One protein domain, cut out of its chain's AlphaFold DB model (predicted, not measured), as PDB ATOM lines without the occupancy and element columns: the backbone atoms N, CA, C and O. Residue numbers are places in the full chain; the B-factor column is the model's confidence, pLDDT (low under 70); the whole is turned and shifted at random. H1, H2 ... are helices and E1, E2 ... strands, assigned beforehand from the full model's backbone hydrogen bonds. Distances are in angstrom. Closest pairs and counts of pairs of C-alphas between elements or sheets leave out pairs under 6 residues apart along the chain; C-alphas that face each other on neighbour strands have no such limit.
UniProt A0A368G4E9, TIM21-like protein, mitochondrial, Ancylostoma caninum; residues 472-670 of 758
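This is residues 472 to 670 of the 758 residues of the protein "TIM21-like protein, mitochondrial" of Ancylostoma caninum (UniProt A0A368G4E9). With little regular structure, two strongly twisted antiparallel sheets stand side by side: E5-E10-E6-E7-E8-E9, curled like part of a barrel, and E3-E2-E1-E4. H1 lies at the end away from the six-strand sheet. The printed part has 199 residues, 66 in two helices and ten strands (H1, E1 to E10, H2), mostly strand. It is compact, radius of gyration of the C-alphas 17.5 A, spanning 52 by 37 by 34 A.

E6 (602 to 604), E7 (629 to 635), E8 (638 to 642) and E9 (648 to 652) form a meander, successive antiparallel neighbours; N 640 and O 633, 2.9 A, are within hydrogen-bond range. E10 (656 to 659) neighbours E6 and E5 (591 to 593); N 658 and O 604 are 3.0 A apart. E1 (532 to 541), E2 (548 to 554), E3 (557 to 562) and E4 (572 to 575) form a Greek key, a three-strand meander whose first strand neighbours the fourth; N 534 and O 573 are 2.8 A apart. The closest C-alphas of E4 and E5, Thr 575 and Ala 591, are 4.7 A apart.

H1 (472 to 478) begins at C-alpha (-36.093, 40.354, -2.339). E1, 25.2 A, bends by 61 degrees at 537. H2 (665 to 669) ends at C-alpha (-34.743, 41.627, -37.916); 0 of 1 O i to N i+4 and 1 of 2 O i to N i+3 pairs are within range.

The printed part has no cut. Links H1 to E1, E4 to E5 and E6 to E7 are long. No printed residue is under 70.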
ATOM      1  N   GLU A 472     -35.584  40.616  -3.689       88.38
ATOM      2  CA  GLU A 472     -36.093  40.354  -2.339       88.38
ATOM      3  C   GLU A 472     -37.532  39.838  -2.394       88.38
ATOM      4  O   GLU A 472     -37.885  38.894  -1.692       88.38
ATOM      5  N   ASP A 473     -38.370  40.418  -3.261       89.31
ATOM      6  CA  ASP A 473     -39.731  39.925  -3.513       89.31
ATOM      7  C   ASP A 473     -39.715  38.503  -4.099       89.31
ATOM      8  O   ASP A 473     -40.527  37.659  -3.714       89.31
ATOM      9  N   LEU A 474     -38.759  38.206  -4.988       89.88
ATOM     10  CA  LEU A 474     -38.561  36.848  -5.500       89.88
ATOM     11  C   LEU A 474     -38.206  35.873  -4.368       89.88
ATOM     12  O   LEU A 474     -38.816  34.807  -4.276       89.88
ATOM     13  N   GLN A 475     -37.268  36.243  -3.495       90.56
ATOM     14  CA  GLN A 475     -36.853  35.412  -2.365       90.56
ATOM     15  C   GLN A 475     -38.002  35.186  -1.373       90.56
ATOM     16  O   GLN A 475     -38.219  34.057  -0.945       90.56
ATOM     17  N   LYS A 476     -38.798  36.218  -1.065       91.25
ATOM     18  CA  LYS A 476     -39.972  36.106  -0.182       91.25
ATOM     19  C   LYS A 476     -41.030  35.142  -0.721       91.25
ATOM     20  O   LYS A 476     -41.649  34.429   0.057       91.25
ATOM     21  N   LYS A 477     -41.244  35.114  -2.040       90.38
ATOM     22  CA  LYS A 477     -42.252  34.249  -2.682       90.38
ATOM     23  C   LYS A 477     -41.820  32.798  -2.822       90.38
ATOM     24  O   LYS A 477     -42.668  31.917  -2.801       90.38
ATOM     25  N   THR A 478     -40.529  32.568  -3.014       90.75
ATOM     26  CA  THR A 478     -39.972  31.233  -3.282       90.75
ATOM     27  C   THR A 478     -39.340  30.589  -2.055       90.75
ATOM     28  O   THR A 478     -38.955  29.430  -2.110       90.75
ATOM     29  N   GLY A 479     -39.146  31.342  -0.967       89.75
ATOM     30  CA  GLY A 479     -38.310  30.902   0.152       89.75
ATOM     31  C   GLY A 479     -36.829  30.749  -0.219       89.75
ATOM     32  O   GLY A 479     -36.059  30.211   0.567       89.75
ATOM     33  N   GLY A 480     -36.415  31.215  -1.406       85.94
ATOM     34  CA  GLY A 480     -35.081  30.982  -1.963       85.94
ATOM     35  C   GLY A 480     -34.936  29.668  -2.738       85.94
ATOM     36  O   GLY A 480     -33.857  29.404  -3.269       85.94
ATOM     37  N   GLU A 481     -35.994  28.863  -2.848       90.19
ATOM     38  CA  GLU A 481     -35.970  27.609  -3.599       90.19
ATOM     39  C   GLU A 481     -36.261  27.813  -5.091       90.19
ATOM     40  O   GLU A 481     -36.867  28.796  -5.522       90.19
ATOM     41  N   TYR A 482     -35.814  26.864  -5.916       90.94
ATOM     42  CA  TYR A 482     -36.086  26.895  -7.349       90.94
ATOM     43  C   TYR A 482     -37.526  26.458  -7.642       90.94
ATOM     44  O   TYR A 482     -37.955  25.382  -7.230       90.94
ATOM     45  N   THR A 483     -38.253  27.237  -8.445       92.50
ATOM     46  CA  THR A 483     -39.603  26.881  -8.899       92.50
ATOM     47  C   THR A 483     -39.716  27.014 -10.417       92.50
ATOM     48  O   THR A 483     -39.270  27.990 -11.018       92.50
ATOM     49  N   HIS A 484     -40.342  26.025 -11.062       91.31
ATOM     50  CA  HIS A 484     -40.604  26.047 -12.506       91.31
ATOM     51  C   HIS A 484     -41.877  26.831 -12.876       91.31
ATOM     52  O   HIS A 484     -42.147  27.070 -14.053       91.31
ATOM     53  N   GLU A 485     -42.677  27.229 -11.897       91.44
ATOM     54  CA  GLU A 485     -43.924  27.949 -12.123       91.44
ATOM     55  C   GLU A 485     -43.672  29.428 -12.478       91.44
ATOM     56  O   GLU A 485     -42.679  30.016 -12.043       91.44
ATOM     57  N   PRO A 486     -44.536  30.058 -13.300       91.69
ATOM     58  CA  PRO A 486     -44.510  31.504 -13.524       91.69
ATOM     59  C   PRO A 486     -44.706  32.277 -12.219       91.69
ATOM     60  O   PRO A 486     -45.733  32.137 -11.562       91.69
ATOM     61  N   LEU A 487     -43.780  33.181 -11.897       92.19
ATOM     62  CA  LEU A 487     -43.860  33.998 -10.685       92.19
ATOM     63  C   LEU A 487     -44.209  35.449 -11.000       92.19
ATOM     64  O   LEU A 487     -43.552  36.117 -11.800       92.19
ATOM     65  N   ARG A 488     -45.214  36.002 -10.321       90.12
ATOM     66  CA  ARG A 488     -45.580  37.414 -10.469       90.12
ATOM     67  C   ARG A 488     -44.773  38.284  -9.508       90.12
ATOM     68  O   ARG A 488     -45.233  38.558  -8.404       90.12
ATOM     69  N   ILE A 489     -43.587  38.726  -9.916       89.31
ATOM     70  CA  ILE A 489     -42.704  39.556  -9.075       89.31
ATOM     71  C   ILE A 489     -42.767  41.052  -9.413       89.31
ATOM     72  O   ILE A 489     -43.158  41.459 -10.517       89.31
ATOM     73  N   ASN A 490     -42.363  41.881  -8.455       88.56
ATOM     74  CA  ASN A 490     -42.335  43.331  -8.600       88.56
ATOM     75  C   ASN A 490     -41.196  43.810  -9.518       88.56
ATOM     76  O   ASN A 490     -40.078  43.292  -9.520       88.56
ATOM     77  N   LYS A 491     -41.484  44.848 -10.316       86.88
ATOM     78  CA  LYS A 491     -40.498  45.541 -11.162       86.88
ATOM     79  C   LYS A 491     -40.059  46.832 -10.480       86.88
ATOM     80  O   LYS A 491     -40.899  47.683 -10.200       86.88
ATOM     81  N   LEU A 492     -38.753  47.047 -10.345       87.31
ATOM     82  CA  LEU A 492     -38.191  48.252  -9.713       87.31
ATOM     83  C   LEU A 492     -38.144  49.464 -10.662       87.31
ATOM     84  O   LEU A 492     -37.919  50.602 -10.248       87.31
ATOM     85  N   GLY A 493     -38.336  49.250 -11.968       85.06
ATOM     86  CA  GLY A 493     -38.393  50.339 -12.950       85.06
ATOM     87  C   GLY A 493     -37.072  51.106 -13.108       85.06
ATOM     88  O   GLY A 493     -37.091  52.288 -13.452       85.06
ATOM     89  N   GLY A 494     -35.937  50.446 -12.853       84.62
ATOM     90  CA  GLY A 494     -34.599  51.040 -12.914       84.62
ATOM     91  C   GLY A 494     -34.172  51.777 -11.641       84.62
ATOM     92  O   GLY A 494     -33.225  52.565 -11.690       84.62
ATOM     93  N   ARG A 495     -34.864  51.559 -10.521       87.25
ATOM     94  CA  ARG A 495     -34.477  52.059  -9.198       87.25
ATOM     95  C   ARG A 495     -33.638  51.025  -8.449       87.25
ATOM     96  O   ARG A 495     -33.764  49.833  -8.702       87.25
ATOM     97  N   HIS A 496     -32.777  51.494  -7.555       86.81
ATOM     98  CA  HIS A 496     -32.102  50.637  -6.585       86.81
ATOM     99  C   HIS A 496     -33.135  50.066  -5.597       86.81
ATOM    100  O   HIS A 496     -34.011  50.841  -5.199       86.81
ATOM    101  N   PRO A 497     -33.036  48.786  -5.189       86.00
ATOM    102  CA  PRO A 497     -33.974  48.174  -4.243       86.00
ATOM    103  C   PRO A 497     -33.977  48.901  -2.891       86.00
ATOM    104  O   PRO A 497     -34.996  49.457  -2.506       86.00
ATOM    105  N   GLU A 498     -32.813  49.028  -2.249       86.38
ATOM    106  CA  GLU A 498     -32.714  49.640  -0.914       86.38
ATOM    107  C   GLU A 498     -32.901  51.169  -0.925       86.38
ATOM    108  O   GLU A 498     -33.740  51.719  -0.223       86.38
ATOM    109  N   THR A 499     -32.131  51.897  -1.747       87.44
ATOM    110  CA  THR A 499     -32.134  53.373  -1.707       87.44
ATOM    111  C   THR A 499     -33.290  54.028  -2.471       87.44
ATOM    112  O   THR A 499     -33.457  55.245  -2.399       87.44
ATOM    113  N   GLY A 500     -34.032  53.286  -3.306       85.69
ATOM    114  CA  GLY A 500     -35.110  53.815  -4.162       85.69
ATOM    115  C   GLY A 500     -34.670  54.808  -5.257       85.69
ATOM    116  O   GLY A 500     -35.488  55.271  -6.072       85.69
ATOM    117  N   ARG A 501     -33.373  55.143  -5.320       87.81
ATOM    118  CA  ARG A 501     -32.790  56.088  -6.281       87.81
ATOM    119  C   ARG A 501     -32.750  55.488  -7.679       87.81
ATOM    120  O   ARG A 501     -32.577  54.288  -7.866       87.81
ATOM    121  N   LYS A 502     -32.894  56.334  -8.698       83.94
ATOM    122  CA  LYS A 502     -32.891  55.910 -10.103       83.94
ATOM    123  C   LYS A 502     -31.462  55.601 -10.564       83.94
ATOM    124  O   LYS A 502     -30.685  56.522 -10.795       83.94
ATOM    125  N   VAL A 503     -31.148  54.318 -10.736       86.44
ATOM    126  CA  VAL A 503     -29.838  53.831 -11.207       86.44
ATOM    127  C   VAL A 503     -29.827  53.720 -12.727       86.44
ATOM    128  O   VAL A 503     -28.925  54.219 -13.394       86.44
ATOM    129  N   ASN A 504     -30.868  53.109 -13.291       85.38
ATOM    130  CA  ASN A 504     -30.991  52.922 -14.724       85.38
ATOM    131  C   ASN A 504     -32.013  53.889 -15.315       85.38
ATOM    132  O   ASN A 504     -33.192  53.926 -14.950       85.38
ATOM    133  N   GLN A 505     -31.555  54.684 -16.277       84.25
ATOM    134  CA  GLN A 505     -32.421  55.597 -17.008       84.25
ATOM    135  C   GLN A 505     -33.269  54.865 -18.052       84.25
ATOM    136  O   GLN A 505     -32.916  53.794 -18.535       84.25
ATOM    137  N   HIS A 506     -34.387  55.487 -18.428       84.06
ATOM    138  CA  HIS A 506     -35.274  55.031 -19.504       84.06
ATOM    139  C   HIS A 506     -35.985  53.686 -19.273       84.06
ATOM    140  O   HIS A 506     -36.399  53.049 -20.238       84.06
ATOM    141  N   ILE A 507     -36.183  53.271 -18.017       87.31
ATOM    142  CA  ILE A 507     -36.891  52.027 -17.666       87.31
ATOM    143  C   ILE A 507     -38.184  52.330 -16.896       87.31
ATOM    144  O   ILE A 507     -38.268  53.293 -16.127       87.31
ATOM    145  N   GLY A 508     -39.214  51.517 -17.130       85.75
ATOM    146  CA  GLY A 508     -40.466  51.457 -16.373       85.75
ATOM    147  C   GLY A 508     -41.718  51.726 -17.217       85.75
ATOM    148  O   GLY A 508     -41.637  52.277 -18.313       85.75
ATOM    149  N   GLY A 509     -42.888  51.373 -16.673       84.75
ATOM    150  CA  GLY A 509     -44.195  51.571 -17.326       84.75
ATOM    151  C   GLY A 509     -44.547  50.539 -18.405       84.75
ATOM    152  O   GLY A 509     -45.420  50.797 -19.225       84.75
ATOM    153  N   GLY A 510     -43.844  49.403 -18.430       85.31
ATOM    154  CA  GLY A 510     -44.109  48.305 -19.359       85.31
ATOM    155  C   GLY A 510     -45.228  47.384 -18.894       85.31
ATOM    156  O   GLY A 510     -45.683  47.458 -17.752       85.31
ATOM    157  N   VAL A 511     -45.627  46.471 -19.777       84.44
ATOM    158  CA  VAL A 511     -46.606  45.431 -19.451       84.44
ATOM    159  C   VAL A 511     -46.052  44.541 -18.331       84.44
ATOM    160  O   VAL A 511     -44.844  44.292 -18.228       84.44
ATOM    161  N   LYS A 512     -46.935  44.109 -17.432       83.94
ATOM    162  CA  LYS A 512     -46.587  43.184 -16.353       83.94
ATOM    163  C   LYS A 512     -46.444  41.775 -16.939       83.94
ATOM    164  O   LYS A 512     -47.348  41.307 -17.627       83.94
ATOM    165  N   PHE A 513     -45.312  41.136 -16.666       83.44
ATOM    166  CA  PHE A 513     -44.994  39.786 -17.126       83.44
ATOM    167  C   PHE A 513     -44.660  38.919 -15.934       83.44
ATOM    168  O   PHE A 513     -44.207  39.443 -14.914       83.44
ATOM    169  N   ASP A 514     -44.858  37.625 -16.109       88.81
ATOM    170  CA  ASP A 514     -44.424  36.641 -15.138       88.81
ATOM    171  C   ASP A 514     -42.932  36.392 -15.326       88.81
ATOM    172  O   ASP A 514     -42.398  36.454 -16.438       88.81
ATOM    173  N   TYR A 515     -42.258  36.169 -14.214       89.62
ATOM    174  CA  TYR A 515     -40.852  35.865 -14.134       89.62
ATOM    175  C   TYR A 515     -40.652  34.356 -14.175       89.62
ATOM    176  O   TYR A 515     -41.383  33.599 -13.538       89.62
ATOM    177  N   PHE A 516     -39.636  33.942 -14.924       91.19
ATOM    178  CA  PHE A 516     -39.231  32.549 -15.025       91.19
ATOM    179  C   PHE A 516     -37.805  32.409 -14.535       91.19
ATOM    180  O   PHE A 516     -36.893  33.003 -15.129       91.19
ATOM    181  N   MET A 517     -37.646  31.609 -13.481       92.25
ATOM    182  CA  MET A 517     -36.354  31.168 -12.972       92.25
ATOM    183  C   MET A 517     -35.720  30.259 -14.018       92.25
ATOM    184  O   MET A 517     -36.327  29.267 -14.408       92.25
ATOM    185  N   ILE A 518     -34.544  30.639 -14.515       92.44
ATOM    186  CA  ILE A 518     -33.797  29.861 -15.507       92.44
ATOM    187  C   ILE A 518     -32.598  29.250 -14.830       92.44
ATOM    188  O   ILE A 518     -31.854  29.940 -14.136       92.44
ATOM    189  N   ASP A 519     -32.412  27.966 -15.081       92.31
ATOM    190  CA  ASP A 519     -31.190  27.274 -14.745       92.31
ATOM    191  C   ASP A 519     -30.187  27.463 -15.888       92.31
ATOM    192  O   ASP A 519     -30.338  26.907 -16.980       92.31
ATOM    193  N   TYR A 520     -29.190  28.314 -15.654       91.12
ATOM    194  CA  TYR A 520     -28.114  28.561 -16.613       91.12
ATOM    195  C   TYR A 520     -26.996  27.514 -16.515       91.12
ATOM    196  O   TYR A 520     -26.162  27.445 -17.414       91.12
ATOM    197  N   HIS A 521     -26.987  26.694 -15.457       90.50
ATOM    198  CA  HIS A 521     -25.916  25.751 -15.159       90.50
ATOM    199  C   HIS A 521     -26.395  24.311 -15.362       90.50
ATOM    200  O   HIS A 521     -27.218  23.773 -14.620       90.50
ATOM    201  N   ARG A 522     -25.857  23.641 -16.381       91.00
ATOM    202  CA  ARG A 522     -26.210  22.250 -16.692       91.00
ATOM    203  C   ARG A 522     -25.459  21.310 -15.749       91.00
ATOM    204  O   ARG A 522     -24.243  21.396 -15.615       91.00
ATOM    205  N   ARG A 523     -26.195  20.408 -15.095       87.94
ATOM    206  CA  ARG A 523     -25.678  19.459 -14.092       87.94
ATOM    207  C   ARG A 523     -25.744  18.042 -14.647       87.94
ATOM    208  O   ARG A 523     -26.732  17.695 -15.294       87.94
ATOM    209  N   GLY A 524     -24.700  17.260 -14.402       87.44
ATOM    210  CA  GLY A 524     -24.589  15.874 -14.844       87.44
ATOM    211  C   GLY A 524     -23.415  15.142 -14.181       87.44
ATOM    212  O   GLY A 524     -22.634  15.771 -13.460       87.44
ATOM    213  N   PRO A 525     -23.295  13.826 -14.407       89.94
ATOM    214  CA  PRO A 525     -22.247  12.991 -13.826       89.94
ATOM    215  C   PRO A 525     -20.860  13.313 -14.405       89.94
ATOM    216  O   PRO A 525     -20.722  13.663 -15.580       89.94
ATOM    217  N   THR A 526     -19.826  13.175 -13.571       90.06
ATOM    218  CA  THR A 526     -18.403  13.354 -13.941       90.06
ATOM    219  C   THR A 526     -17.762  12.049 -14.441       90.06
ATOM    220  O   THR A 526     -16.694  12.061 -15.058       90.06
ATOM    221  N   GLU A 527     -18.409  10.913 -14.176       89.75
ATOM    222  CA  GLU A 527     -17.928   9.579 -14.537       89.75
ATOM    223  C   GLU A 527     -17.986   9.334 -16.051       89.75
ATOM    224  O   GLU A 527     -18.885   9.804 -16.754       89.75
ATOM    225  N   ALA A 528     -17.011   8.579 -16.559       86.88
ATOM    226  CA  ALA A 528     -16.913   8.267 -17.979       86.88
ATOM    227  C   ALA A 528     -18.112   7.424 -18.446       86.88
ATOM    228  O   ALA A 528     -18.480   6.438 -17.814       86.88
ATOM    229  N   GLY A 529     -18.711   7.805 -19.577       82.75
ATOM    230  CA  GLY A 529     -19.822   7.074 -20.200       82.75
ATOM    231  C   GLY A 529     -21.197   7.302 -19.566       82.75
ATOM    232  O   GLY A 529     -22.193   6.885 -20.149       82.75
ATOM    233  N   GLN A 530     -21.282   7.994 -18.428       90.12
ATOM    234  CA  GLN A 530     -22.560   8.365 -17.832       90.12
ATOM    235  C   GLN A 530     -23.029   9.730 -18.341       90.12
ATOM    236  O   GLN A 530     -22.250  10.679 -18.482       90.12
ATOM    237  N   THR A 531     -24.332   9.837 -18.584       92.19
ATOM    238  CA  THR A 531     -25.003  11.085 -18.946       92.19
ATOM    239  C   THR A 531     -26.235  11.290 -18.080       92.19
ATOM    240  O   THR A 531     -26.885  10.343 -17.633       92.19
ATOM    241  N   TYR A 532     -26.549  12.555 -17.815       93.94
ATOM    242  CA  TYR A 532     -27.830  12.947 -17.251       93.94
ATOM    243  C   TYR A 532     -28.753  13.387 -18.381       93.94
ATOM    244  O   TYR A 532     -28.555  14.457 -18.967       93.94
ATOM    245  N   ASP A 533     -29.732  12.540 -18.683       95.19
ATOM    246  CA  ASP A 533     -30.674  12.752 -19.773       95.19
ATOM    247  C   ASP A 533     -31.959  13.410 -19.264       95.19
ATOM    248  O   ASP A 533     -32.539  13.019 -18.246       95.19
ATOM    249  N   GLU A 534     -32.422  14.408 -20.005       95.06
ATOM    250  CA  GLU A 534     -33.664  15.124 -19.757       95.06
ATOM    251  C   GLU A 534     -34.495  15.190 -21.030       95.06
ATOM    252  O   GLU A 534     -33.971  15.313 -22.137       95.06
ATOM    253  N   ARG A 535     -35.815  15.157 -20.872       95.00
ATOM    254  CA  ARG A 535     -36.753  15.306 -21.977       95.00
ATOM    255  C   ARG A 535     -37.261  16.737 -22.048       95.00
ATOM    256  O   ARG A 535     -37.720  17.286 -21.045       95.00
ATOM    257  N   VAL A 536     -37.233  17.325 -23.238       95.81
ATOM    258  CA  VAL A 536     -37.843  18.626 -23.515       95.81
ATOM    259  C   VAL A 536     -39.358  18.451 -23.545       95.81
ATOM    260  O   VAL A 536     -39.898  17.745 -24.394       95.81
ATOM    261  N   LEU A 537     -40.063  19.083 -22.612       92.12
ATOM    262  CA  LEU A 537     -41.523  19.046 -22.538       92.12
ATOM    263  C   LEU A 537     -42.156  20.095 -23.452       92.12
ATOM    264  O   LEU A 537     -43.092  19.799 -24.186       92.12
ATOM    265  N   GLU A 538     -41.637  21.321 -23.410       92.50
ATOM    266  CA  GLU A 538     -42.192  22.463 -24.134       92.50
ATOM    267  C   GLU A 538     -41.079  23.454 -24.471       92.50
ATOM    268  O   GLU A 538     -40.185  23.692 -23.660       92.50
ATOM    269  N   VAL A 539     -41.162  24.085 -25.642       93.75
ATOM    270  CA  VAL A 539     -40.351  25.255 -25.996       93.75
ATOM    271  C   VAL A 539     -41.286  26.439 -26.181       93.75
ATOM    272  O   VAL A 539     -42.241  26.369 -26.956       93.75
ATOM    273  N   ARG A 540     -41.015  27.546 -25.491       91.25
ATOM    274  CA  ARG A 540     -41.911  28.705 -25.485       91.25
ATOM    275  C   ARG A 540     -41.180  30.033 -25.450       91.25
ATOM    276  O   ARG A 540     -39.987  30.137 -25.157       91.25
ATOM    277  N   ARG A 541     -41.944  31.089 -25.718       88.56
ATOM    278  CA  ARG A 541     -41.459  32.466 -25.660       88.56
ATOM    279  C   ARG A 541     -41.433  32.971 -24.220       88.56
ATOM    280  O   ARG A 541     -42.459  32.959 -23.548       88.56
ATOM    281  N   ASP A 542     -40.295  33.512 -23.799       87.06
ATOM    282  CA  ASP A 542     -40.197  34.283 -22.561       87.06
ATOM    283  C   ASP A 542     -40.323  35.793 -22.847       87.06
ATOM    284  O   ASP A 542     -39.637  36.307 -23.734       87.06
ATOM    285  N   PRO A 543     -41.184  36.537 -22.130       81.25
ATOM    286  CA  PRO A 543     -41.228  37.995 -22.224       81.25
ATOM    287  C   PRO A 543     -40.018  38.706 -21.592       81.25
ATOM    288  O   PRO A 543     -39.771  39.875 -21.901       81.25
ATOM    289  N   ASN A 544     -39.271  38.052 -20.701       83.00
ATOM    290  CA  ASN A 544     -38.208  38.711 -19.939       83.00
ATOM    291  C   ASN A 544     -36.892  38.775 -20.720       83.00
ATOM    292  O   ASN A 544     -36.194  39.788 -20.656       83.00
ATOM    293  N   ARG A 545     -36.581  37.746 -21.510       84.25
ATOM    294  CA  ARG A 545     -35.390  37.672 -22.362       84.25
ATOM    295  C   ARG A 545     -35.728  37.600 -23.849       84.25
ATOM    296  O   ARG A 545     -36.878  37.652 -24.271       84.25
ATOM    297  N   THR A 546     -34.678  37.578 -24.665       85.62
ATOM    298  CA  THR A 546     -34.817  37.543 -26.127       85.62
ATOM    299  C   THR A 546     -34.871  36.123 -26.676       85.62
ATOM    300  O   THR A 546     -35.566  35.907 -27.663       85.62
ATOM    301  N   SER A 547     -34.142  35.175 -26.081       90.06
ATOM    302  CA  SER A 547     -34.137  33.759 -26.472       90.06
ATOM    303  C   SER A 547     -35.426  33.056 -26.035       90.06
ATOM    304  O   SER A 547     -36.114  33.513 -25.118       90.06
ATOM    305  N   LEU A 548     -35.768  31.949 -26.703       93.19
ATOM    306  CA  LEU A 548     -36.815  31.052 -26.211       93.19
ATOM    307  C   LEU A 548     -36.283  30.258 -25.019       93.19
ATOM    308  O   LEU A 548     -35.073  30.078 -24.856       93.19
ATOM    309  N   ILE A 549     -37.210  29.771 -24.204       94.75
ATOM    310  CA  ILE A 549     -36.909  28.893 -23.079       94.75
ATOM    311  C   ILE A 549     -37.559  27.538 -23.285       94.75
ATOM    312  O   ILE A 549     -38.656  27.449 -23.840       94.75
ATOM    313  N   ALA A 550     -36.875  26.497 -22.831       96.00
ATOM    314  CA  ALA A 550     -37.349  25.126 -22.881       96.00
ATOM    315  C   ALA A 550     -37.616  24.621 -21.462       96.00
ATOM    316  O   ALA A 550     -36.772  24.788 -20.581       96.00
ATOM    317  N   LEU A 551     -38.792  24.030 -21.242       96.12
ATOM    318  CA  LEU A 551     -39.084  23.263 -20.037       96.12
ATOM    319  C   LEU A 551     -38.520  21.874 -20.246       96.12
ATOM    320  O   LEU A 551     -38.933  21.180 -21.175       96.12
ATOM    321  N   VAL A 552     -37.614  21.462 -19.377       95.31
ATOM    322  CA  VAL A 552     -37.019  20.131 -19.421       95.31
ATOM    323  C   VAL A 552     -37.341  19.387 -18.140       95.31
ATOM    324  O   VAL A 552     -37.480  19.999 -17.080       95.31
ATOM    325  N   ALA A 553     -37.509  18.076 -18.253       95.38
ATOM    326  CA  ALA A 553     -37.790  17.192 -17.134       95.38
ATOM    327  C   ALA A 553     -36.821  16.012 -17.138       95.38
ATOM    328  O   ALA A 553     -36.671  15.334 -18.157       95.38
ATOM    329  N   GLY A 554     -36.191  15.762 -15.995       90.62
ATOM    330  CA  GLY A 554     -35.338  14.600 -15.755       90.62
ATOM    331  C   GLY A 554     -35.643  13.946 -14.416       90.62
ATOM    332  O   GLY A 554     -36.705  14.165 -13.830       90.62
ATOM    333  N   LYS A 555     -34.689  13.156 -13.916       89.56
ATOM    334  CA  LYS A 555     -34.823  12.471 -12.619       89.56
ATOM    335  C   LYS A 555     -34.903  13.453 -11.444       89.56
ATOM    336  O   LYS A 555     -35.622  13.186 -10.492       89.56
ATOM    337  N   GLU A 556     -34.216  14.591 -11.535       84.94
ATOM    338  CA  GLU A 556     -34.188  15.638 -10.497       84.94
ATOM    339  C   GLU A 556     -35.389  16.604 -10.570       84.94
ATOM    340  O   GLU A 556     -35.470  17.559  -9.802       84.94
ATOM    341  N   GLY A 557     -36.333  16.375 -11.488       90.38
ATOM    342  CA  GLY A 557     -37.532  17.197 -11.649       90.38
ATOM    343  C   GLY A 557     -37.509  18.092 -12.888       90.38
ATOM    344  O   GLY A 557     -36.864  17.783 -13.893       90.38
ATOM    345  N   LYS A 558     -38.292  19.180 -12.844       93.88
ATOM    346  CA  LYS A 558     -38.513  20.098 -13.972       93.88
ATOM    347  C   LYS A 558     -37.722  21.391 -13.806       93.88
ATOM    348  O   LYS A 558     -37.796  22.025 -12.756       93.88
ATOM    349  N   ARG A 559     -37.072  21.853 -14.873       94.31
ATOM    350  CA  ARG A 559     -36.380  23.150 -14.903       94.31
ATOM    351  C   ARG A 559     -36.508  23.851 -16.248       94.31
ATOM    352  O   ARG A 559     -36.749  23.219 -17.272       94.31
ATOM    353  N   TRP A 560     -36.348  25.166 -16.237       95.31
ATOM    354  CA  TRP A 560     -36.301  25.976 -17.441       95.31
ATOM    355  C   TRP A 560     -34.855  26.222 -17.830       95.31
ATOM    356  O   TRP A 560     -34.062  26.686 -17.016       95.31
ATOM    357  N   ILE A 561     -34.547  25.985 -19.097       95.69
ATOM    358  CA  ILE A 561     -33.246  26.281 -19.692       95.69
ATOM    359  C   ILE A 561     -33.416  27.200 -20.901       95.69
ATOM    360  O   ILE A 561     -34.527  27.399 -21.405       95.69
ATOM    361  N   LEU A 562     -32.312  27.760 -21.393       95.38
ATOM    362  CA  LEU A 562     -32.316  28.457 -22.676       95.38
ATOM    363  C   LEU A 562     -32.418  27.443 -23.822       95.38
ATOM    364  O   LEU A 562     -31.667  26.473 -23.867       95.38
ATOM    365  N   ALA A 563     -33.336  27.677 -24.761       96.56
ATOM    366  CA  ALA A 563     -33.525  26.782 -25.897       96.56
ATOM    367  C   ALA A 563     -32.496  27.059 -27.003       96.56
ATOM    368  O   ALA A 563     -32.276  28.224 -27.378       96.56
ATOM    369  N   THR A 564     -31.919  25.997 -27.569       96.62
ATOM    370  CA  THR A 564     -31.090  26.073 -28.783       96.62
ATOM    371  C   THR A 564     -31.952  26.251 -30.034       96.62
ATOM    372  O   THR A 564     -33.178  26.149 -29.978       96.62
ATOM    373  N   GLU A 565     -31.326  26.602 -31.156       93.38
ATOM    374  CA  GLU A 565     -31.986  26.984 -32.408       93.38
ATOM    375  C   GLU A 565     -32.983  25.942 -32.918       93.38
ATOM    376  O   GLU A 565     -34.110  26.311 -33.252       93.38
ATOM    377  N   ASN A 566     -32.603  24.664 -32.903       94.12
ATOM    378  CA  ASN A 566     -33.415  23.577 -33.443       94.12
ATOM    379  C   ASN A 566     -34.151  22.750 -32.380       94.12
ATOM    380  O   ASN A 566     -34.771  21.749 -32.733       94.12
ATOM    381  N   MET A 567     -34.112  23.158 -31.106       93.75
ATOM    382  CA  MET A 567     -34.724  22.411 -30.002       93.75
ATOM    383  C   MET A 567     -36.251  22.356 -30.129       93.75
ATOM    384  O   MET A 567     -36.917  23.387 -30.286       93.75
ATOM    385  N   LYS A 568     -36.818  21.154 -30.015       91.81
ATOM    386  CA  LYS A 568     -38.256  20.883 -30.110       91.81
ATOM    387  C   LYS A 568     -38.757  20.135 -28.880       91.81
ATOM    388  O   LYS A 568     -38.014  19.478 -28.158       91.81
ATOM    389  N   ALA A 569     -40.061  20.244 -28.635       90.88
ATOM    390  CA  ALA A 569     -40.715  19.422 -27.629       90.88
ATOM    391  C   ALA A 569     -40.636  17.942 -28.029       90.88
ATOM    392  O   ALA A 569     -40.912  17.594 -29.174       90.88
ATOM    393  N   GLY A 570     -40.291  17.087 -27.072       90.56
ATOM    394  CA  GLY A 570     -40.061  15.661 -27.270       90.56
ATOM    395  C   GLY A 570     -38.587  15.270 -27.365       90.56
ATOM    396  O   GLY A 570     -38.296  14.106 -27.093       90.56
ATOM    397  N   ASP A 571     -37.690  16.211 -27.674       92.06
ATOM    398  CA  ASP A 571     -36.252  15.951 -27.789       92.06
ATOM    399  C   ASP A 571     -35.659  15.479 -26.455       92.06
ATOM    400  O   ASP A 571     -36.112  15.867 -25.373       92.06
ATOM    401  N   ILE A 572     -34.626  14.642 -26.538       94.75
ATOM    402  CA  ILE A 572     -33.834  14.205 -25.388       94.75
ATOM    403  C   ILE A 572     -32.514  14.962 -25.435       94.75
ATOM    404  O   ILE A 572     -31.812  14.919 -26.445       94.75
ATOM    405  N   ILE A 573     -32.193  15.653 -24.347       96.00
ATOM    406  CA  ILE A 573     -30.922  16.349 -24.165       96.00
ATOM    407  C   ILE A 573     -30.117  15.657 -23.076       96.00
ATOM    408  O   ILE A 573     -30.656  15.264 -22.042       96.00
ATOM    409  N   SER A 574     -28.813  15.566 -23.283       95.50
ATOM    410  CA  SER A 574     -27.893  14.893 -22.373       95.50
ATOM    411  C   SER A 574     -26.869  15.875 -21.820       95.50
ATOM    412  O   SER A 574     -26.372  16.761 -22.520       95.50
ATOM    413  N   THR A 575     -26.531  15.709 -20.545       95.62
ATOM    414  CA  THR A 575     -25.455  16.455 -19.884       95.62
ATOM    415  C   THR A 575     -24.385  15.489 -19.406       95.62
ATOM    416  O   THR A 575     -24.693  14.532 -18.698       95.62
ATOM    417  N   SER A 576     -23.131  15.754 -19.753       95.00
ATOM    418  CA  SER A 576     -21.970  15.035 -19.221       95.00
ATOM    419  C   SER A 576     -20.972  16.048 -18.686       95.00
ATOM    420  O   SER A 576     -20.741  17.053 -19.345       95.00
ATOM    421  N   CYS A 577     -20.384  15.795 -17.519       93.06
ATOM    422  CA  CYS A 577     -19.311  16.618 -16.951       93.06
ATOM    423  C   CYS A 577     -17.928  15.962 -17.126       93.06
ATOM    424  O   CYS A 577     -16.928  16.470 -16.621       93.06
ATOM    425  N   HIS A 578     -17.861  14.827 -17.828       94.12
ATOM    426  CA  HIS A 578     -16.623  14.102 -18.078       94.12
ATOM    427  C   HIS A 578     -15.801  14.766 -19.196       94.12
ATOM    428  O   HIS A 578     -16.345  15.139 -20.236       94.12
ATOM    429  N   ILE A 579     -14.482  14.881 -19.003       94.12
ATOM    430  CA  ILE A 579     -13.544  15.348 -20.034       94.12
ATOM    431  C   ILE A 579     -12.793  14.128 -20.583       94.12
ATOM    432  O   ILE A 579     -11.880  13.639 -19.915       94.12
ATOM    433  N   PRO A 580     -13.158  13.619 -21.773       92.31
ATOM    434  CA  PRO A 580     -12.454  12.506 -22.396       92.31
ATOM    435  C   PRO A 580     -11.083  12.941 -22.927       92.31
ATOM    436  O   PRO A 580     -10.856  14.112 -23.227       92.31
ATOM    437  N   ALA A 581     -10.175  11.975 -23.098       90.69
ATOM    438  CA  ALA A 581      -8.850  12.225 -23.672       90.69
ATOM    439  C   ALA A 581      -8.923  12.727 -25.126       90.69
ATOM    440  O   ALA A 581      -8.148  13.594 -25.527       90.69
ATOM    441  N   ASN A 582      -9.880  12.203 -25.898       92.25
ATOM    442  CA  ASN A 582     -10.158  12.645 -27.259       92.25
ATOM    443  C   ASN A 582     -11.356  13.605 -27.256       92.25
ATOM    444  O   ASN A 582     -12.412  13.220 -26.748       92.25
ATOM    445  N   PRO A 583     -11.237  14.811 -27.845       93.31
ATOM    446  CA  PRO A 583     -12.347  15.753 -27.925       93.31
ATOM    447  C   PRO A 583     -13.558  15.182 -28.677       93.31
ATOM    448  O   PRO A 583     -13.422  14.504 -29.695       93.31
ATOM    449  N   VAL A 584     -14.753  15.500 -28.189       93.06
ATOM    450  CA  VAL A 584     -16.040  15.014 -28.694       93.06
ATOM    451  C   VAL A 584     -16.650  16.024 -29.661       93.06
ATOM    452  O   VAL A 584     -16.598  17.241 -29.448       93.06
ATOM    453  N   ILE A 585     -17.278  15.515 -30.720       94.31
ATOM    454  CA  ILE A 585     -18.138  16.313 -31.598       94.31
ATOM    455  C   ILE A 585     -19.457  16.547 -30.858       94.31
ATOM    456  O   ILE A 585     -20.235  15.620 -30.647       94.31
ATOM    457  N   GLY A 586     -19.684  17.785 -30.425       91.19
ATOM    458  CA  GLY A 586     -20.868  18.142 -29.653       91.19
ATOM    459  C   GLY A 586     -22.168  17.989 -30.449       91.19
ATOM    460  O   GLY A 586     -22.252  18.416 -31.600       91.19
ATOM    461  N   VAL A 587     -23.197  17.442 -29.802       95.81
ATOM    462  CA  VAL A 587     -24.572  17.394 -30.323       95.81
ATOM    463  C   VAL A 587     -25.335  18.624 -29.836       95.81
ATOM    464  O   VAL A 587     -25.232  18.986 -28.667       95.81
ATOM    465  N   GLU A 588     -26.091  19.281 -30.718       95.94
ATOM    466  CA  GLU A 588     -26.883  20.464 -30.359       95.94
ATOM    467  C   GLU A 588     -27.838  20.179 -29.186       95.94
ATOM    468  O   GLU A 588     -28.501  19.149 -29.151       95.94
ATOM    469  N   GLY A 589     -27.912  21.102 -28.222       94.56
ATOM    470  CA  GLY A 589     -28.768  20.979 -27.036       94.56
ATOM    471  C   GLY A 589     -28.119  20.229 -25.869       94.56
ATOM    472  O   GLY A 589     -28.474  20.485 -24.717       94.56
ATOM    473  N   ASN A 590     -27.113  19.392 -26.136       96.81
ATOM    474  CA  ASN A 590     -26.342  18.723 -25.092       96.81
ATOM    475  C   ASN A 590     -25.337  19.673 -24.436       96.81
ATOM    476  O   ASN A 590     -24.897  20.664 -25.028       96.81
ATOM    477  N   ALA A 591     -24.963  19.354 -23.201       96.75
ATOM    478  CA  ALA A 591     -24.030  20.150 -22.418       96.75
ATOM    479  C   ALA A 591     -22.803  19.341 -21.992       96.75
ATOM    480  O   ALA A 591     -22.929  18.211 -21.517       96.75
ATOM    481  N   TYR A 592     -21.635  19.958 -22.163       96.38
ATOM    482  CA  TYR A 592     -20.320  19.368 -21.923       96.38
ATOM    483  C   TYR A 592     -19.382  20.408 -21.300       96.38
ATOM    484  O   TYR A 592     -19.611  21.613 -21.470       96.38
ATOM    485  N   PRO A 593     -18.284  19.987 -20.655       96.06
ATOM    486  CA  PRO A 593     -17.199  20.892 -20.324       96.06
ATOM    487  C   PRO A 593     -16.577  21.450 -21.606       96.06
ATOM    488  O   PRO A 593     -16.401  20.728 -22.590       96.06
ATOM    489  N   VAL A 594     -16.177  22.719 -21.602       96.38
ATOM    490  CA  VAL A 594     -15.556  23.364 -22.772       96.38
ATOM    491  C   VAL A 594     -14.287  22.649 -23.237       96.38
ATOM    492  O   VAL A 594     -13.997  22.655 -24.430       96.38
ATOM    493  N   GLY A 595     -13.552  22.003 -22.327       95.81
ATOM    494  CA  GLY A 595     -12.365  21.213 -22.658       95.81
ATOM    495  C   GLY A 595     -12.655  19.862 -23.309       95.81
ATOM    496  O   GLY A 595     -11.753  19.284 -23.901       95.81
ATOM    497  N   ALA A 596     -13.888  19.360 -23.216       96.00
ATOM    498  CA  ALA A 596     -14.289  18.094 -23.826       96.00
ATOM    499  C   ALA A 596     -14.660  18.239 -25.310       96.00
ATOM    500  O   ALA A 596     -14.740  17.242 -26.020       96.00
ATOM    501  N   LEU A 597     -14.925  19.459 -25.781       97.25
ATOM    502  CA  LEU A 597     -15.461  19.730 -27.114       97.25
ATOM    503  C   LEU A 597     -14.361  20.055 -28.124       97.25
ATOM    504  O   LEU A 597     -13.399  20.736 -27.797       97.25
ATOM    505  N   VAL A 598     -14.539  19.644 -29.380       96.88
ATOM    506  CA  VAL A 598     -13.599  19.947 -30.476       96.88
ATOM    507  C   VAL A 598     -13.528  21.460 -30.760       96.88
ATOM    508  O   VAL A 598     -14.543  22.165 -30.758       96.88
ATOM    509  N   ALA A 599     -12.336  21.970 -31.083       96.50
ATOM    510  CA  ALA A 599     -12.160  23.345 -31.551       96.50
ATOM    511  C   ALA A 599     -12.982  23.628 -32.827       96.50
ATOM    512  O   ALA A 599     -13.052  22.820 -33.746       96.50
ATOM    513  N   GLY A 600     -13.614  24.796 -32.896       96.50
ATOM    514  CA  GLY A 600     -14.569  25.170 -33.941       96.50
ATOM    515  C   GLY A 600     -16.031  24.919 -33.564       96.50
ATOM    516  O   GLY A 600     -16.916  25.492 -34.200       96.50
ATOM    517  N   THR A 601     -16.300  24.151 -32.501       97.75
ATOM    518  CA  THR A 601     -17.667  23.919 -32.012       97.75
ATOM    519  C   THR A 601     -18.330  25.235 -31.597       97.75
ATOM    520  O   THR A 601     -17.718  26.088 -30.943       97.75
ATOM    521  N   LEU A 602     -19.596  25.396 -31.988       97.88
ATOM    522  CA  LEU A 602     -20.444  26.505 -31.564       97.88
ATOM    523  C   LEU A 602     -21.084  26.172 -30.221       97.88
ATOM    524  O   LEU A 602     -21.697  25.119 -30.075       97.88
ATOM    525  N   ILE A 603     -20.960  27.080 -29.261       97.81
ATOM    526  CA  ILE A 603     -21.451  26.901 -27.896       97.81
ATOM    527  C   ILE A 603     -22.226  28.129 -27.415       97.81
ATOM    528  O   ILE A 603     -21.980  29.258 -27.842       97.81
ATOM    529  N   ASN A 604     -23.154  27.920 -26.495       96.69
ATOM    530  CA  ASN A 604     -23.889  28.951 -25.781       96.69
ATOM    531  C   ASN A 604     -23.920  28.641 -24.281       96.69
ATOM    532  O   ASN A 604     -23.423  27.598 -23.857       96.69
ATOM    533  N   SER A 605     -24.491  29.559 -23.497       95.00
ATOM    534  CA  SER A 605     -24.634  29.400 -22.046       95.00
ATOM    535  C   SER A 605     -23.321  28.953 -21.387       95.00
ATOM    536  O   SER A 605     -23.283  27.994 -20.627       95.00
ATOM    537  N   VAL A 606     -22.218  29.624 -21.741       95.25
ATOM    538  CA  VAL A 606     -20.867  29.230 -21.320       95.25
ATOM    539  C   VAL A 606     -20.551  29.785 -19.939       95.25
ATOM    540  O   VAL A 606     -20.541  31.005 -19.761       95.25
ATOM    541  N   GLU A 607     -20.251  28.923 -18.978       94.56
ATOM    542  CA  GLU A 607     -19.883  29.332 -17.622       94.56
ATOM    543  C   GLU A 607     -18.593  30.161 -17.599       94.56
ATOM    544  O   GLU A 607     -17.614  29.865 -18.290       94.56
ATOM    545  N   ARG A 608     -18.573  31.217 -16.780       91.44
ATOM    546  CA  ARG A 608     -17.368  32.038 -16.578       91.44
ATOM    547  C   ARG A 608     -16.354  31.369 -15.666       91.44
ATOM    548  O   ARG A 608     -15.158  31.539 -15.878       91.44
ATOM    549  N   PHE A 609     -16.850  30.649 -14.666       91.44
ATOM    550  CA  PHE A 609     -16.073  29.950 -13.653       91.44
ATOM    551  C   PHE A 609     -16.774  28.619 -13.342       91.44
ATOM    552  O   PHE A 609     -18.004  28.610 -13.302       91.44
ATOM    553  N   PRO A 610     -16.035  27.528 -13.092       86.56
ATOM    554  CA  PRO A 610     -16.623  26.194 -12.925       86.56
ATOM    555  C   PRO A 610     -17.428  26.018 -11.621       86.56
ATOM    556  O   PRO A 610     -18.379  25.230 -11.566       86.56
ATOM    557  N   ASP A 611     -17.071  26.779 -10.584       79.88
ATOM    558  CA  ASP A 611     -17.625  26.620  -9.230       79.88
ATOM    559  C   ASP A 611     -18.668  27.689  -8.868       79.88
ATOM    560  O   ASP A 611     -19.323  27.600  -7.831       79.88
ATOM    561  N   VAL A 612     -18.857  28.710  -9.711       79.19
ATOM    562  CA  VAL A 612     -19.831  29.782  -9.460       79.19
ATOM    563  C   VAL A 612     -21.178  29.368 -10.042       79.19
ATOM    564  O   VAL A 612     -21.310  29.256 -11.257       79.19
ATOM    565  N   ARG A 613     -22.168  29.137  -9.172       72.19
ATOM    566  CA  ARG A 613     -23.480  28.577  -9.545       72.19
ATOM    567  C   ARG A 613     -24.637  29.296  -8.860       72.19
ATOM    568  O   ARG A 613     -25.514  28.665  -8.276       72.19
ATOM    569  N   ASN A 614     -24.657  30.625  -8.937       75.94
ATOM    570  CA  ASN A 614     -25.742  31.415  -8.349       75.94
ATOM    571  C   ASN A 614     -26.986  31.455  -9.257       75.94
ATOM    572  O   ASN A 614     -27.968  32.117  -8.924       75.94
ATOM    573  N   ASN A 615     -26.954  30.756 -10.403       77.38
ATOM    574  CA  ASN A 615     -28.001  30.747 -11.428       77.38
ATOM    575  C   ASN A 615     -28.371  32.160 -11.910       77.38
ATOM    576  O   ASN A 615     -29.518  32.441 -12.270       77.38
ATOM    577  N   LEU A 616     -27.384  33.060 -11.944       77.75
ATOM    578  CA  LEU A 616     -27.554  34.416 -12.441       77.75
ATOM    579  C   LEU A 616     -27.092  34.524 -13.895       77.75
ATOM    580  O   LEU A 616     -26.097  33.940 -14.315       77.75
ATOM    581  N   ASP A 617     -27.760  35.395 -14.652       72.44
ATOM    582  CA  ASP A 617     -27.374  35.757 -16.027       72.44
ATOM    583  C   ASP A 617     -25.934  36.318 -16.105       72.44
ATOM    584  O   ASP A 617     -25.266  36.275 -17.137       72.44
ATOM    585  N   SER A 618     -25.425  36.853 -14.989       77.00
ATOM    586  CA  SER A 618     -24.055  37.355 -14.864       77.00
ATOM    587  C   SER A 618     -22.989  36.271 -14.852       77.00
ATOM    588  O   SER A 618     -21.832  36.592 -15.123       77.00
ATOM    589  N   ASP A 619     -23.342  35.029 -14.543       84.00
ATOM    590  CA  ASP A 619     -22.372  33.959 -14.286       84.00
ATOM    591  C   ASP A 619     -21.964  33.261 -15.586       84.00
ATOM    592  O   ASP A 619     -20.963  32.548 -15.659       84.00
ATOM    593  N   VAL A 620     -22.711  33.548 -16.652       90.06
ATOM    594  CA  VAL A 620     -22.652  32.862 -17.931       90.06
ATOM    595  C   VAL A 620     -22.428  33.863 -19.074       90.06
ATOM    596  O   VAL A 620     -22.669  35.075 -18.977       90.06
ATOM    597  N   PHE A 621     -21.859  33.380 -20.172       92.19
ATOM    598  CA  PHE A 621     -21.736  34.082 -21.441       92.19
ATOM    599  C   PHE A 621     -22.722  33.526 -22.469       92.19
ATOM    600  O   PHE A 621     -23.066  32.351 -22.456       92.19
ATOM    601  N   VAL A 622     -23.083  34.365 -23.445       92.19
ATOM    602  CA  VAL A 622     -23.908  33.974 -24.603       92.19
ATOM    603  C   VAL A 622     -25.307  33.508 -24.187       92.19
ATOM    604  O   VAL A 622     -25.642  32.335 -24.259       92.19
ATOM    605  N   VAL A 623     -26.127  34.480 -23.790       90.62
ATOM    606  CA  VAL A 623     -27.527  34.296 -23.352       90.62
ATOM    607  C   VAL A 623     -28.546  34.919 -24.316       90.62
ATOM    608  O   VAL A 623     -29.755  34.734 -24.194       90.62
ATOM    609  N   LYS A 624     -28.068  35.699 -25.294       87.94
ATOM    610  CA  LYS A 624     -28.908  36.470 -26.219       87.94
ATOM    611  C   LYS A 624     -29.390  35.590 -27.377       87.94
ATOM    612  O   LYS A 624     -28.616  34.802 -27.918       87.94
ATOM    613  N   ALA A 625     -30.632  35.793 -27.810       89.75
ATOM    614  CA  ALA A 625     -31.196  35.116 -28.978       89.75
ATOM    615  C   ALA A 625     -30.275  35.169 -30.202       89.75
ATOM    616  O   ALA A 625     -29.687  36.215 -30.495       89.75
ATOM    617  N   GLY A 626     -30.157  34.050 -30.916       89.94
ATOM    618  CA  GLY A 626     -29.339  33.955 -32.121       89.94
ATOM    619  C   GLY A 626     -27.845  34.185 -31.902       89.94
ATOM    620  O   GLY A 626     -27.143  34.495 -32.866       89.94
ATOM    621  N   THR A 627     -27.324  34.071 -30.679       93.31
ATOM    622  CA  THR A 627     -25.882  34.198 -30.416       93.31
ATOM    623  C   THR A 627     -25.242  32.854 -30.075       93.31
ATOM    624  O   THR A 627     -25.902  31.957 -29.557       93.31
ATOM    625  N   ALA A 628     -23.962  32.722 -30.424       97.06
ATOM    626  CA  ALA A 628     -23.093  31.585 -30.129       97.06
ATOM    627  C   ALA A 628     -21.653  32.099 -29.951       97.06
ATOM    628  O   ALA A 628     -21.249  33.054 -30.622       97.06
ATOM    629  N   ALA A 629     -20.890  31.481 -29.058       97.31
ATOM    630  CA  ALA A 629     -19.437  31.560 -29.023       97.31
ATOM    631  C   ALA A 629     -18.832  30.389 -29.805       97.31
ATOM    632  O   ALA A 629     -19.500  29.394 -30.079       97.31
ATOM    633  N   THR A 630     -17.560  30.509 -30.165       97.81
ATOM    634  CA  THR A 630     -16.819  29.458 -30.870       97.81
ATOM    635  C   THR A 630     -15.600  29.065 -30.053       97.81
ATOM    636  O   THR A 630     -14.866  29.943 -29.596       97.81
ATOM    637  N   ILE A 631     -15.359  27.766 -29.892       97.88
ATOM    638  CA  ILE A 631     -14.117  27.267 -29.290       97.88
ATOM    639  C   ILE A 631     -12.980  27.494 -30.285       97.88
ATOM    640  O   ILE A 631     -13.064  27.058 -31.427       97.88
ATOM    641  N   VAL A 632     -11.929  28.205 -29.886       97.44
ATOM    642  CA  VAL A 632     -10.803  28.524 -30.776       97.44
ATOM    643  C   VAL A 632      -9.703  27.480 -30.650       97.44
ATOM    644  O   VAL A 632      -9.198  27.002 -31.659       97.44
ATOM    645  N   ARG A 633      -9.299  27.173 -29.414       96.44
ATOM    646  CA  ARG A 633      -8.195  26.256 -29.106       96.44
ATOM    647  C   ARG A 633      -8.224  25.844 -27.638       96.44
ATOM    648  O   ARG A 633      -8.725  26.596 -26.800       96.44
ATOM    649  N   HIS A 634      -7.599  24.714 -27.340       95.94
ATOM    650  CA  HIS A 634      -7.290  24.279 -25.978       95.94
ATOM    651  C   HIS A 634      -5.819  24.571 -25.673       95.94
ATOM    652  O   HIS A 634      -4.964  24.455 -26.552       95.94
ATOM    653  N   GLN A 635      -5.529  24.994 -24.447       93.25
ATOM    654  CA  GLN A 635      -4.197  25.340 -23.969       93.25
ATOM    655  C   GLN A 635      -4.052  24.896 -22.507       93.25
ATOM    656  O   GLN A 635      -4.448  25.614 -21.590       93.25
ATOM    657  N   GLY A 636      -3.473  23.711 -22.296       91.31
ATOM    658  CA  GLY A 636      -3.338  23.123 -20.961       91.31
ATOM    659  C   GLY A 636      -4.701  22.963 -20.282       91.31
ATOM    660  O   GLY A 636      -5.626  22.400 -20.868       91.31
ATOM    661  N   ASP A 637      -4.836  23.511 -19.076       93.19
ATOM    662  CA  ASP A 637      -6.086  23.483 -18.303       93.19
ATOM    663  C   ASP A 637      -7.120  24.527 -18.738       93.19
ATOM    664  O   ASP A 637      -8.222  24.580 -18.191       93.19
ATOM    665  N   PHE A 638      -6.800  25.339 -19.745       95.50
ATOM    666  CA  PHE A 638      -7.678  26.385 -20.236       95.50
ATOM    667  C   PHE A 638      -8.128  26.143 -21.674       95.50
ATOM    668  O   PHE A 638      -7.433  25.563 -22.504       95.50
ATOM    669  N   THR A 639      -9.319  26.627 -21.991       96.62
ATOM    670  CA  THR A 639      -9.889  26.635 -23.335       96.62
ATOM    671  C   THR A 639     -10.203  28.066 -23.728       96.62
ATOM    672  O   THR A 639     -10.891  28.795 -23.010       96.62
ATOM    673  N   VAL A 640      -9.694  28.483 -24.887       97.56
ATOM    674  CA  VAL A 640      -9.933  29.824 -25.411       97.56
ATOM    675  C   VAL A 640     -11.177  29.805 -26.277       97.56
ATOM    676  O   VAL A 640     -11.233  29.127 -27.305       97.56
ATOM    677  N   ILE A 641     -12.160  30.603 -25.882       97.50
ATOM    678  CA  ILE A 641     -13.404  30.808 -26.611       97.50
ATOM    679  C   ILE A 641     -13.433  32.204 -27.225       97.50
ATOM    680  O   ILE A 641     -12.864  33.157 -26.691       97.50
ATOM    681  N   ARG A 642     -14.148  32.351 -28.337       97.19
ATOM    682  CA  ARG A 642     -14.422  33.636 -28.980       97.19
ATOM    683  C   ARG A 642     -15.901  33.961 -28.861       97.19
ATOM    684  O   ARG A 642     -16.742  33.237 -29.386       97.19
ATOM    685  N   LEU A 643     -16.218  35.070 -28.200       94.94
ATOM    686  CA  LEU A 643     -17.590  35.551 -28.043       94.94
ATOM    687  C   LEU A 643     -18.140  36.156 -29.355       94.94
ATOM    688  O   LEU A 643     -17.357  36.530 -30.233       94.94
ATOM    689  N   PRO A 644     -19.469  36.364 -29.483       91.31
ATOM    690  CA  PRO A 644     -20.085  36.957 -30.682       91.31
ATOM    691  C   PRO A 644     -19.488  38.307 -31.119       91.31
ATOM    692  O   PRO A 644     -19.471  38.646 -32.300       91.31
ATOM    693  N   HIS A 645     -18.971  39.090 -30.168       87.69
ATOM    694  CA  HIS A 645     -18.317  40.380 -30.410       87.69
ATOM    695  C   HIS A 645     -16.806  40.258 -30.681       87.69
ATOM    696  O   HIS A 645     -16.092  41.259 -30.648       87.69
ATOM    697  N   LYS A 646     -16.325  39.044 -30.982       91.25
ATOM    698  CA  LYS A 646     -14.941  38.692 -31.341       91.25
ATOM    699  C   LYS A 646     -13.898  38.859 -30.235       91.25
ATOM    700  O   LYS A 646     -12.718  38.670 -30.509       91.25
ATOM    701  N   HIS A 647     -14.304  39.192 -29.012       93.50
ATOM    702  CA  HIS A 647     -13.391  39.166 -27.871       93.50
ATOM    703  C   HIS A 647     -13.156  37.718 -27.439       93.50
ATOM    704  O   HIS A 647     -14.094  36.917 -27.401       93.50
ATOM    705  N   GLU A 648     -11.899  37.393 -27.163       96.19
ATOM    706  CA  GLU A 648     -11.467  36.070 -26.730       96.19
ATOM    707  C   GLU A 648     -11.310  36.010 -25.208       96.19
ATOM    708  O   GLU A 648     -10.753  36.920 -24.585       96.19
ATOM    709  N   PHE A 649     -11.788  34.916 -24.624       95.94
ATOM    710  CA  PHE A 649     -11.686  34.617 -23.200       95.94
ATOM    711  C   PHE A 649     -11.054  33.243 -23.017       95.94
ATOM    712  O   PHE A 649     -11.399  32.312 -23.739       95.94
ATOM    713  N   SER A 650     -10.141  33.129 -22.058       96.25
ATOM    714  CA  SER A 650      -9.547  31.863 -21.636       96.25
ATOM    715  C   SER A 650     -10.274  31.387 -20.383       96.25
ATOM    716  O   SER A 650     -10.244  32.082 -19.367       96.25
ATOM    717  N   LEU A 651     -10.963  30.253 -20.489       95.94
ATOM    718  CA  LEU A 651     -11.799  29.664 -19.441       95.94
ATOM    719  C   LEU A 651     -11.203  28.349 -18.964       95.94
ATOM    720  O   LEU A 651     -10.579  27.649 -19.759       95.94
ATOM    721  N   HIS A 652     -11.430  27.980 -17.708       95.94
ATOM    722  CA  HIS A 652     -11.021  26.670 -17.218       95.94
ATOM    723  C   HIS A 652     -11.729  25.548 -17.999       95.94
ATOM    724  O   HIS A 652     -12.907  25.661 -18.344       95.94
ATOM    725  N   ARG A 653     -11.025  24.448 -18.284       94.56
ATOM    726  CA  ARG A 653     -11.524  23.344 -19.126       94.56
ATOM    727  C   ARG A 653     -12.797  22.673 -18.598       94.56
ATOM    728  O   ARG A 653     -13.524  22.072 -19.385       94.56
ATOM    729  N   THR A 654     -13.055  22.778 -17.293       94.69
ATOM    730  CA  THR A 654     -14.237  22.202 -16.630       94.69
ATOM    731  C   THR A 654     -15.476  23.095 -16.686       94.69
ATOM    732  O   THR A 654     -16.546  22.616 -16.326       94.69
ATOM    733  N   CYS A 655     -15.368  24.354 -17.133       95.06
ATOM    734  CA  CYS A 655     -16.539  25.215 -17.316       95.06
ATOM    735  C   CYS A 655     -17.530  24.546 -18.273       95.06
ATOM    736  O   CYS A 655     -17.140  24.116 -19.360       95.06
ATOM    737  N   MET A 656     -18.802  24.485 -17.897       95.56
ATOM    738  CA  MET A 656     -19.837  23.884 -18.729       95.56
ATOM    739  C   MET A 656     -20.285  24.836 -19.839       95.56
ATOM    740  O   MET A 656     -20.293  26.062 -19.696       95.56
ATOM    741  N   ALA A 657     -20.679  24.250 -20.963       96.69
ATOM    742  CA  ALA A 657     -21.315  24.949 -22.065       96.69
ATOM    743  C   ALA A 657     -22.332  24.046 -22.766       96.69
ATOM    744  O   ALA A 657     -22.151  22.830 -22.860       96.69
ATOM    745  N   THR A 658     -23.380  24.653 -23.312       97.19
ATOM    746  CA  THR A 658     -24.348  23.960 -24.167       97.19
ATOM    747  C   THR A 658     -23.942  24.115 -25.624       97.19
ATOM    748  O   THR A 658     -23.601  25.208 -26.076       97.19
ATOM    749  N   VAL A 659     -23.981  23.029 -26.384       98.00
ATOM    750  CA  VAL A 659     -23.603  23.034 -27.796       98.00
ATOM    751  C   VAL A 659     -24.740  23.599 -28.645       98.00
ATOM    752  O   VAL A 659     -25.910  23.264 -28.463       98.00
ATOM    753  N   GLY A 660     -24.382  24.448 -29.603       96.88
ATOM    754  CA  GLY A 660     -25.290  25.047 -30.571       96.88
ATOM    755  C   GLY A 660     -25.520  26.541 -30.367       96.88
ATOM    756  O   GLY A 660     -25.012  27.183 -29.443       96.88
ATOM    757  N   ARG A 661     -26.310  27.115 -31.272       96.88
ATOM    758  CA  ARG A 661     -26.718  28.521 -31.240       96.88
ATOM    759  C   ARG A 661     -27.998  28.684 -30.429       96.88
ATOM    760  O   ARG A 661     -28.843  27.796 -30.421       96.88
ATOM    761  N   LEU A 662     -28.167  29.830 -29.771       95.44
ATOM    762  CA  LEU A 662     -29.430  30.142 -29.100       95.44
ATOM    763  C   LEU A 662     -30.565  30.405 -30.091       95.44
ATOM    764  O   LEU A 662     -30.378  31.063 -31.115       95.44
ATOM    765  N   SER A 663     -31.762  29.972 -29.710       94.75
ATOM    766  CA  SER A 663     -33.009  30.155 -30.452       94.75
ATOM    767  C   SER A 663     -33.383  31.616 -30.740       94.75
ATOM    768  O   SER A 663     -32.836  32.572 -30.182       94.75
ATOM    769  N   HIS A 664     -34.376  31.775 -31.621       90.38
ATOM    770  CA  HIS A 664     -35.008  33.046 -31.986       90.38
ATOM    771  C   HIS A 664     -34.078  34.073 -32.657       90.38
ATOM    772  O   HIS A 664     -34.165  35.274 -32.390       90.38
ATOM    773  N   ALA A 665     -33.217  33.623 -33.575       89.38
ATOM    774  CA  ALA A 665     -32.288  34.493 -34.302       89.38
ATOM    775  C   ALA A 665     -32.978  35.642 -35.068       89.38
ATOM    776  O   ALA A 665     -32.439  36.747 -35.147       89.38
ATOM    777  N   ASP A 666     -34.207  35.433 -35.545       85.38
ATOM    778  CA  ASP A 666     -34.970  36.435 -36.298       85.38
ATOM    779  C   ASP A 666     -35.400  37.662 -35.485       85.38
ATOM    780  O   ASP A 666     -35.851  38.656 -36.062       85.38
ATOM    781  N   ILE A 667     -35.250  37.642 -34.153       82.12
ATOM    782  CA  ILE A 667     -35.656  38.769 -33.305       82.12
ATOM    783  C   ILE A 667     -34.920  40.066 -33.663       82.12
ATOM    784  O   ILE A 667     -35.484  41.147 -33.514       82.12
ATOM    785  N   GLU A 668     -33.687  39.974 -34.169       77.56
ATOM    786  CA  GLU A 668     -32.895  41.139 -34.571       77.56
ATOM    787  C   GLU A 668     -33.465  41.836 -35.816       77.56
ATOM    788  O   GLU A 668     -33.377  43.057 -35.940       77.56
ATOM    789  N   ASN A 669     -34.123  41.087 -36.706       80.19
ATOM    790  CA  ASN A 669     -34.743  41.627 -37.916       80.19
ATOM    791  C   ASN A 669     -36.117  42.265 -37.650       80.19
ATOM    792  O   ASN A 669     -36.717  42.849 -38.558       80.19
ATOM    793  N   LYS A 670     -36.634  42.161 -36.421       79.75
ATOM    794  CA  LYS A 670     -37.977  42.621 -36.073       79.75
ATOM    795  C   LYS A 670     -38.041  44.146 -35.981       79.75
ATOM    796  O   LYS A 670     -37.352  44.771 -35.179       79.75
TER     797      LYS A 670